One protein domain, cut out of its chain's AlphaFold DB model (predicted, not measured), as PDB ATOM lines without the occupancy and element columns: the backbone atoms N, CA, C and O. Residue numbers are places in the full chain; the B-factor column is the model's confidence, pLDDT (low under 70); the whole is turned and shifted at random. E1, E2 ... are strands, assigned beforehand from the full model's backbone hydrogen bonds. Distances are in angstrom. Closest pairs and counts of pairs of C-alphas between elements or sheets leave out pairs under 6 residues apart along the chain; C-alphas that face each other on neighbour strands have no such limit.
ATOM      1  N   LYS A  18      16.265 -29.671 -18.452       92.88
ATOM      2  CA  LYS A  18      15.378 -30.228 -19.466       92.88
ATOM      3  C   LYS A  18      14.104 -30.721 -18.786       92.88
ATOM      4  O   LYS A  18      14.168 -31.480 -17.825       92.88
ATOM      5  N   LEU A  19      12.949 -30.280 -19.276       93.19
ATOM      6  CA  LEU A  19      11.670 -30.854 -18.868       93.19
ATOM      7  C   LEU A  19      11.583 -32.274 -19.441       93.19
ATOM      8  O   LEU A  19      11.726 -32.439 -20.653       93.19
ATOM      9  N   VAL A  20      11.391 -33.271 -18.578       91.19
ATOM     10  CA  VAL A  20      11.341 -34.688 -18.981       91.19
ATOM     11  C   VAL A  20       9.971 -35.316 -18.800       91.19
ATOM     12  O   VAL A  20       9.648 -36.241 -19.532       91.19
ATOM     13  N   ASP A  21       9.165 -34.804 -17.869       86.88
ATOM     14  CA  ASP A  21       7.815 -35.309 -17.641       86.88
ATOM     15  C   ASP A  21       6.911 -34.241 -17.007       86.88
ATOM     16  O   ASP A  21       7.393 -33.277 -16.398       86.88
ATOM     17  N   LYS A  22       5.598 -34.433 -17.133       85.69
ATOM     18  CA  LYS A  22       4.564 -33.682 -16.423       85.69
ATOM     19  C   LYS A  22       3.539 -34.669 -15.869       85.69
ATOM     20  O   LYS A  22       2.784 -35.265 -16.632       85.69
ATOM     21  N   VAL A  23       3.479 -34.773 -14.544       76.31
ATOM     22  CA  VAL A  23       2.520 -35.627 -13.832       76.31
ATOM     23  C   VAL A  23       1.590 -34.722 -13.033       76.31
ATOM     24  O   VAL A  23       2.052 -33.970 -12.175       76.31
ATOM     25  N   ASP A  24       0.292 -34.763 -13.337       80.31
ATOM     26  CA  ASP A  24      -0.729 -33.866 -12.781       80.31
ATOM     27  C   ASP A  24      -0.332 -32.372 -12.893       80.31
ATOM     28  O   ASP A  24      -0.134 -31.832 -13.989       80.31
ATOM     29  N   GLU A  25      -0.191 -31.705 -11.743       81.31
ATOM     30  CA  GLU A  25       0.202 -30.301 -11.582       81.31
ATOM     31  C   GLU A  25       1.711 -30.126 -11.336       81.31
ATOM     32  O   GLU A  25       2.147 -29.043 -10.940       81.31
ATOM     33  N   PHE A  26       2.533 -31.144 -11.597       84.69
ATOM     34  CA  PHE A  26       3.970 -31.118 -11.325       84.69
ATOM     35  C   PHE A  26       4.823 -31.289 -12.583       84.69
ATOM     36  O   PHE A  26       4.509 -32.082 -13.469       84.69
ATOM     37  N   LEU A  27       5.949 -30.574 -12.638       86.44
ATOM     38  CA  LEU A  27       6.943 -30.706 -13.707       86.44
ATOM     39  C   LEU A  27       8.165 -31.477 -13.205       86.44
ATOM     40  O   LEU A  27       8.763 -31.094 -12.201       86.44
ATOM     41  N   LYS A  28       8.593 -32.516 -13.926       87.50
ATOM     42  CA  LYS A  28       9.860 -33.208 -13.661       87.50
ATOM     43  C   LYS A  28      10.963 -32.619 -14.536       87.50
ATOM     44  O   LYS A  28      10.877 -32.654 -15.764       87.50
ATOM     45  N   VAL A  29      12.005 -32.077 -13.910       88.69
ATOM     46  CA  VAL A  29      13.123 -31.410 -14.596       88.69
ATOM     47  C   VAL A  29      14.437 -32.122 -14.289       88.69
ATOM     48  O   VAL A  29      14.782 -32.314 -13.125       88.69
ATOM     49  N   GLU A  30      15.178 -32.478 -15.334       89.88
ATOM     50  CA  GLU A  30      16.529 -33.051 -15.266       89.88
ATOM     51  C   GLU A  30      17.600 -32.010 -15.585       89.88
ATOM     52  O   GLU A  30      17.361 -31.048 -16.320       89.88
ATOM     53  N   PHE A  31      18.797 -32.196 -15.036       87.12
ATOM     54  CA  PHE A  31      19.905 -31.259 -15.181       87.12
ATOM     55  C   PHE A  31      21.071 -31.883 -15.946       87.12
ATOM     56  O   PHE A  31      21.379 -33.061 -15.798       87.12
ATOM     57  N   ASN A  32      21.763 -31.058 -16.733       78.31
ATOM     58  CA  ASN A  32      22.892 -31.502 -17.557       78.31
ATOM     59  C   ASN A  32      24.159 -31.810 -16.737       78.31
ATOM     60  O   ASN A  32      25.119 -32.343 -17.279       78.31
ATOM     61  N   ASP A  33      24.176 -31.449 -15.452       76.38
ATOM     62  CA  ASP A  33      25.293 -31.650 -14.521       76.38
ATOM     63  C   ASP A  33      25.291 -33.045 -13.861       76.38
ATOM     64  O   ASP A  33      26.106 -33.306 -12.978       76.38
ATOM     65  N   GLY A  34      24.373 -33.934 -14.263       71.38
ATOM     66  CA  GLY A  34      24.231 -35.282 -13.704       71.38
ATOM     67  C   GLY A  34      23.549 -35.327 -12.333       71.38
ATOM     68  O   GLY A  34      23.464 -36.392 -11.727       71.38
ATOM     69  N   SER A  35      23.053 -34.195 -11.822       75.38
ATOM     70  CA  SER A  35      22.283 -34.183 -10.578       75.38
ATOM     71  C   SER A  35      20.884 -34.782 -10.755       75.38
ATOM     72  O   SER A  35      20.298 -34.754 -11.838       75.38
ATOM     73  N   ASN A  36      20.336 -35.316  -9.658       75.44
ATOM     74  CA  ASN A  36      19.015 -35.946  -9.647       75.44
ATOM     75  C   ASN A  36      17.925 -35.017 -10.200       75.44
ATOM     76  O   ASN A  36      17.893 -33.822  -9.886       75.44
ATOM     77  N   SER A  37      16.986 -35.602 -10.951       80.38
ATOM     78  CA  SER A  37      15.778 -34.910 -11.401       80.38
ATOM     79  C   SER A  37      15.004 -34.343 -10.213       80.38
ATOM     80  O   SER A  37      14.902 -35.001  -9.174       80.38
ATOM     81  N   ILE A  38      14.405 -33.170 -10.381       83.12
ATOM     82  CA  ILE A  38      13.548 -32.559  -9.363       83.12
ATOM     83  C   ILE A  38      12.103 -32.478  -9.835       83.12
ATOM     84  O   ILE A  38      11.833 -32.364 -11.030       83.12
ATOM     85  N   ILE A  39      11.192 -32.502  -8.867       82.38
ATOM     86  CA  ILE A  39       9.783 -32.186  -9.064       82.38
ATOM     87  C   ILE A  39       9.594 -30.701  -8.758       82.38
ATOM     88  O   ILE A  39      10.065 -30.212  -7.731       82.38
ATOM     89  N   VAL A  40       8.963 -29.982  -9.679       86.06
ATOM     90  CA  VAL A  40       8.744 -28.537  -9.619       86.06
ATOM     91  C   VAL A  40       7.248 -28.279  -9.542       86.06
ATOM     92  O   VAL A  40       6.485 -28.701 -10.413       86.06
ATOM     93  N   GLU A  41       6.853 -27.560  -8.500       89.25
ATOM     94  CA  GLU A  41       5.475 -27.149  -8.247       89.25
ATOM     95  C   GLU A  41       5.265 -25.694  -8.697       89.25
ATOM     96  O   GLU A  41       6.217 -24.984  -9.047       89.25
ATOM     97  N   ARG A  42       4.010 -25.235  -8.715       86.81
ATOM     98  CA  ARG A  42       3.725 -23.812  -8.924       86.81
ATOM     99  C   ARG A  42       4.095 -23.029  -7.672       86.81
ATOM    100  O   ARG A  42       3.836 -23.464  -6.556       86.81
ATOM    101  N   GLU A  43       4.638 -21.844  -7.873       88.00
ATOM    102  CA  GLU A  43       4.947 -20.910  -6.808       88.00
ATOM    103  C   GLU A  43       4.127 -19.631  -6.939       88.00
ATOM    104  O   GLU A  43       3.684 -19.257  -8.025       88.00
ATOM    105  N   GLU A  44       3.934 -18.955  -5.811       89.31
ATOM    106  CA  GLU A  44       3.236 -17.679  -5.741       89.31
ATOM    107  C   GLU A  44       4.234 -16.508  -5.772       89.31
ATOM    108  O   GLU A  44       5.242 -16.493  -5.047       89.31
ATOM    109  N   TRP A  45       3.936 -15.512  -6.608       89.50
ATOM    110  CA  TRP A  45       4.540 -14.183  -6.610       89.50
ATOM    111  C   TRP A  45       3.528 -13.181  -6.086       89.50
ATOM    112  O   TRP A  45       2.412 -13.105  -6.590       89.50
ATOM    113  N   LYS A  46       3.940 -12.380  -5.108       89.38
ATOM    114  CA  LYS A  46       3.129 -11.296  -4.561       89.38
ATOM    115  C   LYS A  46       3.476  -9.992  -5.261       89.38
ATOM    116  O   LYS A  46       4.654  -9.670  -5.419       89.38
ATOM    117  N   ASN A  47       2.454  -9.257  -5.678       89.44
ATOM    118  CA  ASN A  47       2.595  -7.875  -6.100       89.44
ATOM    119  C   ASN A  47       2.350  -6.989  -4.881       89.44
ATOM    120  O   ASN A  47       1.281  -7.065  -4.275       89.44
ATOM    121  N   THR A  48       3.336  -6.179  -4.512       90.31
ATOM    122  CA  THR A  48       3.286  -5.394  -3.278       90.31
ATOM    123  C   THR A  48       3.477  -3.920  -3.566       90.31
ATOM    124  O   THR A  48       4.374  -3.554  -4.327       90.31
ATOM    125  N   THR A  49       2.675  -3.082  -2.920       89.06
ATOM    126  CA  THR A  49       2.852  -1.630  -2.914       89.06
ATOM    127  C   THR A  49       3.315  -1.157  -1.541       89.06
ATOM    128  O   THR A  49       3.224  -1.890  -0.556       89.06
ATOM    129  N   PHE A  50       3.815   0.072  -1.478       89.75
ATOM    130  CA  PHE A  50       4.211   0.706  -0.230       89.75
ATOM    131  C   PHE A  50       3.230   1.822   0.118       89.75
ATOM    132  O   PHE A  50       2.904   2.658  -0.726       89.75
ATOM    133  N   LYS A  51       2.784   1.847   1.371       88.50
ATOM    134  CA  LYS A  51       2.000   2.934   1.963       88.50
ATOM    135  C   LYS A  51       2.756   3.492   3.157       88.50
ATOM    136  O   LYS A  51       3.428   2.753   3.865       88.50
ATOM    137  N   VAL A  52       2.652   4.795   3.381       88.44
ATOM    138  CA  VAL A  52       3.210   5.415   4.586       88.44
ATOM    139  C   VAL A  52       2.117   5.441   5.642       88.44
ATOM    140  O   VAL A  52       1.032   5.962   5.387       88.44
ATOM    141  N   ASP A  53       2.397   4.886   6.816       84.06
ATOM    142  CA  ASP A  53       1.517   5.039   7.969       84.06
ATOM    143  C   ASP A  53       1.537   6.508   8.418       84.06
ATOM    144  O   ASP A  53       2.582   7.063   8.773       84.06
ATOM    145  N   GLU A  54       0.386   7.178   8.382       85.31
ATOM    146  CA  GLU A  54       0.312   8.611   8.672       85.31
ATOM    147  C   GLU A  54       0.697   8.963  10.117       85.31
ATOM    148  O   GLU A  54       1.171  10.084  10.354       85.31
ATOM    149  N   LYS A  55       0.540   8.014  11.055       83.19
ATOM    150  CA  LYS A  55       0.794   8.177  12.492       83.19
ATOM    151  C   LYS A  55       2.219   7.794  12.870       83.19
ATOM    152  O   LYS A  55       2.859   8.545  13.602       83.19
ATOM    153  N   THR A  56       2.713   6.649  12.399       86.12
ATOM    154  CA  THR A  56       4.057   6.161  12.762       86.12
ATOM    155  C   THR A  56       5.144   6.667  11.817       86.12
ATOM    156  O   THR A  56       6.321   6.606  12.164       86.12
ATOM    157  N   LYS A  57       4.765   7.209  10.647       85.75
ATOM    158  CA  LYS A  57       5.665   7.577   9.536       85.75
ATOM    159  C   LYS A  57       6.479   6.400   8.989       85.75
ATOM    160  O   LYS A  57       7.434   6.612   8.243       85.75
ATOM    161  N   GLU A  58       6.100   5.171   9.319       81.44
ATOM    162  CA  GLU A  58       6.752   3.967   8.817       81.44
ATOM    163  C   GLU A  58       6.237   3.604   7.421       81.44
ATOM    164  O   GLU A  58       5.092   3.882   7.057       81.44
ATOM    165  N   ILE A  59       7.100   2.971   6.628       86.62
ATOM    166  CA  ILE A  59       6.738   2.439   5.315       86.62
ATOM    167  C   ILE A  59       6.174   1.032   5.521       86.62
ATOM    168  O   ILE A  59       6.901   0.112   5.889       86.62
ATOM    169  N   LEU A  60       4.881   0.869   5.262       85.06
ATOM    170  CA  LEU A  60       4.175  -0.405   5.296       85.06
ATOM    171  C   LEU A  60       4.114  -1.017   3.895       85.06
ATOM    172  O   LEU A  60       3.839  -0.328   2.912       85.06
ATOM    173  N   GLN A  61       4.349  -2.324   3.813       87.56
ATOM    174  CA  GLN A  61       4.193  -3.104   2.588       87.56
ATOM    175  C   GLN A  61       2.798  -3.741   2.568       87.56
ATOM    176  O   GLN A  61       2.413  -4.424   3.516       87.56
ATOM    177  N   GLU A  62       2.047  -3.519   1.494       86.50
ATOM    178  CA  GLU A  62       0.701  -4.060   1.299       86.50
ATOM    179  C   GLU A  62       0.674  -4.953   0.054       86.50
ATOM    180  O   GLU A  62       1.064  -4.532  -1.039       86.50
ATOM    181  N   ASP A  63       0.203  -6.189   0.220       89.12
ATOM    182  CA  ASP A  63      -0.011  -7.133  -0.876       89.12
ATOM    183  C   ASP A  63      -1.282  -6.732  -1.642       89.12
ATOM    184  O   ASP A  63      -2.389  -6.826  -1.116       89.12
ATOM    185  N   ILE A  64      -1.136  -6.300  -2.895       92.56
ATOM    186  CA  ILE A  64      -2.259  -5.860  -3.747       92.56
ATOM    187  C   ILE A  64      -2.738  -6.946  -4.718       92.56
ATOM    188  O   ILE A  64      -3.721  -6.763  -5.432       92.56
ATOM    189  N   GLY A  65      -2.045  -8.083  -4.762       91.44
ATOM    190  CA  GLY A  65      -2.439  -9.244  -5.549       91.44
ATOM    191  C   GLY A  65      -1.345 -10.300  -5.604       91.44
ATOM    192  O   GLY A  65      -0.217 -10.077  -5.158       91.44
ATOM    193  N   SER A  66      -1.667 -11.451  -6.187       92.38
ATOM    194  CA  SER A  66      -0.695 -12.511  -6.413       92.38
ATOM    195  C   SER A  66      -0.861 -13.197  -7.766       92.38
ATOM    196  O   SER A  66      -1.896 -13.111  -8.427       92.38
ATOM    197  N   PHE A  67       0.217 -13.836  -8.207       92.25
ATOM    198  CA  PHE A  67       0.312 -14.600  -9.442       92.25
ATOM    199  C   PHE A  67       0.890 -15.977  -9.123       92.25
ATOM    200  O   PHE A  67       1.932 -16.062  -8.478       92.25
ATOM    201  N   LEU A  68       0.235 -17.050  -9.574       90.75
ATOM    202  CA  LEU A  68       0.636 -18.436  -9.310       90.75
ATOM    203  C   LEU A  68       1.086 -19.122 -10.609       90.75
ATOM    204  O   LEU A  68       0.294 -19.272 -11.540       90.75
ATOM    205  N   GLN A  69       2.346 -19.557 -10.680       92.81
ATOM    206  CA  GLN A  69       2.940 -20.140 -11.894       92.81
ATOM    207  C   GLN A  69       4.141 -21.044 -11.576       92.81
ATOM    208  O   GLN A  69       4.748 -20.956 -10.516       92.81
ATOM    209  N   TYR A  70       4.536 -21.924 -12.492       93.50
ATOM    210  CA  TYR A  70       5.813 -22.623 -12.356       93.50
ATOM    211  C   TYR A  70       6.991 -21.638 -12.436       93.50
ATOM    212  O   TYR A  70       7.018 -20.786 -13.329       93.50
ATOM    213  N   PRO A  71       8.019 -21.763 -11.580       93.75
ATOM    214  CA  PRO A  71       9.175 -20.869 -11.563       93.75
ATOM    215  C   PRO A  71      10.176 -21.196 -12.679       93.75
ATOM    216  O   PRO A  71      11.389 -21.190 -12.461       93.75
ATOM    217  N   VAL A  72       9.691 -21.454 -13.897       93.06
ATOM    218  CA  VAL A  72      10.497 -21.792 -15.072       93.06
ATOM    219  C   VAL A  72      10.071 -21.001 -16.307       93.06
ATOM    220  O   VAL A  72       8.908 -20.668 -16.498       93.06
ATOM    221  N   ARG A  73      11.035 -20.740 -17.190       92.44
ATOM    222  CA  ARG A  73      10.821 -20.215 -18.544       92.44
ATOM    223  C   ARG A  73      11.618 -21.006 -19.574       92.44
ATOM    224  O   ARG A  73      12.646 -21.606 -19.231       92.44
ATOM    225  N   LEU A  74      11.180 -20.964 -20.832       93.62
ATOM    226  CA  LEU A  74      11.961 -21.476 -21.960       93.62
ATOM    227  C   LEU A  74      13.342 -20.806 -21.997       93.62
ATOM    228  O   LEU A  74      13.488 -19.641 -21.625       93.62
ATOM    229  N   ALA A  75      14.360 -21.578 -22.378       90.06
ATOM    230  CA  ALA A  75      15.761 -21.203 -22.178       90.06
ATOM    231  C   ALA A  75      16.657 -21.405 -23.408       90.06
ATOM    232  O   ALA A  75      17.870 -21.301 -23.279       90.06
ATOM    233  N   TRP A  76      16.085 -21.687 -24.584       88.81
ATOM    234  CA  TRP A  76      16.858 -21.731 -25.833       88.81
ATOM    235  C   TRP A  76      17.407 -20.360 -26.222       88.81
ATOM    236  O   TRP A  76      18.513 -20.266 -26.739       88.81
ATOM    237  N   ALA A  77      16.645 -19.304 -25.940       89.62
ATOM    238  CA  ALA A  77      17.054 -17.924 -26.132       89.62
ATOM    239  C   ALA A  77      16.691 -17.101 -24.893       89.62
ATOM    240  O   ALA A  77      15.657 -17.317 -24.256       89.62
TER     241      ALA A  77
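What this domain is: This is residues 18 to 77 of the 419 residues of the protein "HTH_40 domain-containing protein" of Saprospiraceae bacterium (UniProt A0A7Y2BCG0). A small three-stranded sheet, E1 to E3, makes a head at one end, and the long hairpin of E4 and E5 runs away from it as an arm. The 60 printed residues have five named strands, E1 to E5 in that order, and no named helix: all strand. The head, order E1 - E2 - E3, is a meander, each strand the antiparallel neighbour of the one before. The whole is extended, a rod of 55 by 25 by 23 A, with a radius of gyration of the C-alphas of 18.5 A.

Where its parts are: Find C-alpha 18 at (15.378, -30.228, -19.466), where E1, residues 18 to 23, begins. E2 is residues 26 to 30, E3 residues 38 to 40. E4, residues 43 to 52, is 28.7 A long; E5, residues 59 to 69, is 28.6 A long and ends at C-alpha 69, (2.940, -20.140, -11.894).

How they stand to each other: Inner strand E2 forms hairpins with E1 (N 20 and O 28, 2.9 A) and E3 (N 29 and O 38, 2.9 A). E3 runs on into E4 at 52 degrees. E4 and E5 are antiparallel at 159 degrees, with N 47 and O 65 2.8 A apart; E5 bends by 55 degrees at residue 65.

The domain as a whole: The C-alphas farthest apart, of Gly 34 and Lys 55, are 55.9 A apart. The printed part has no cut and no long link; no printed residue is under 70 in pLDDT.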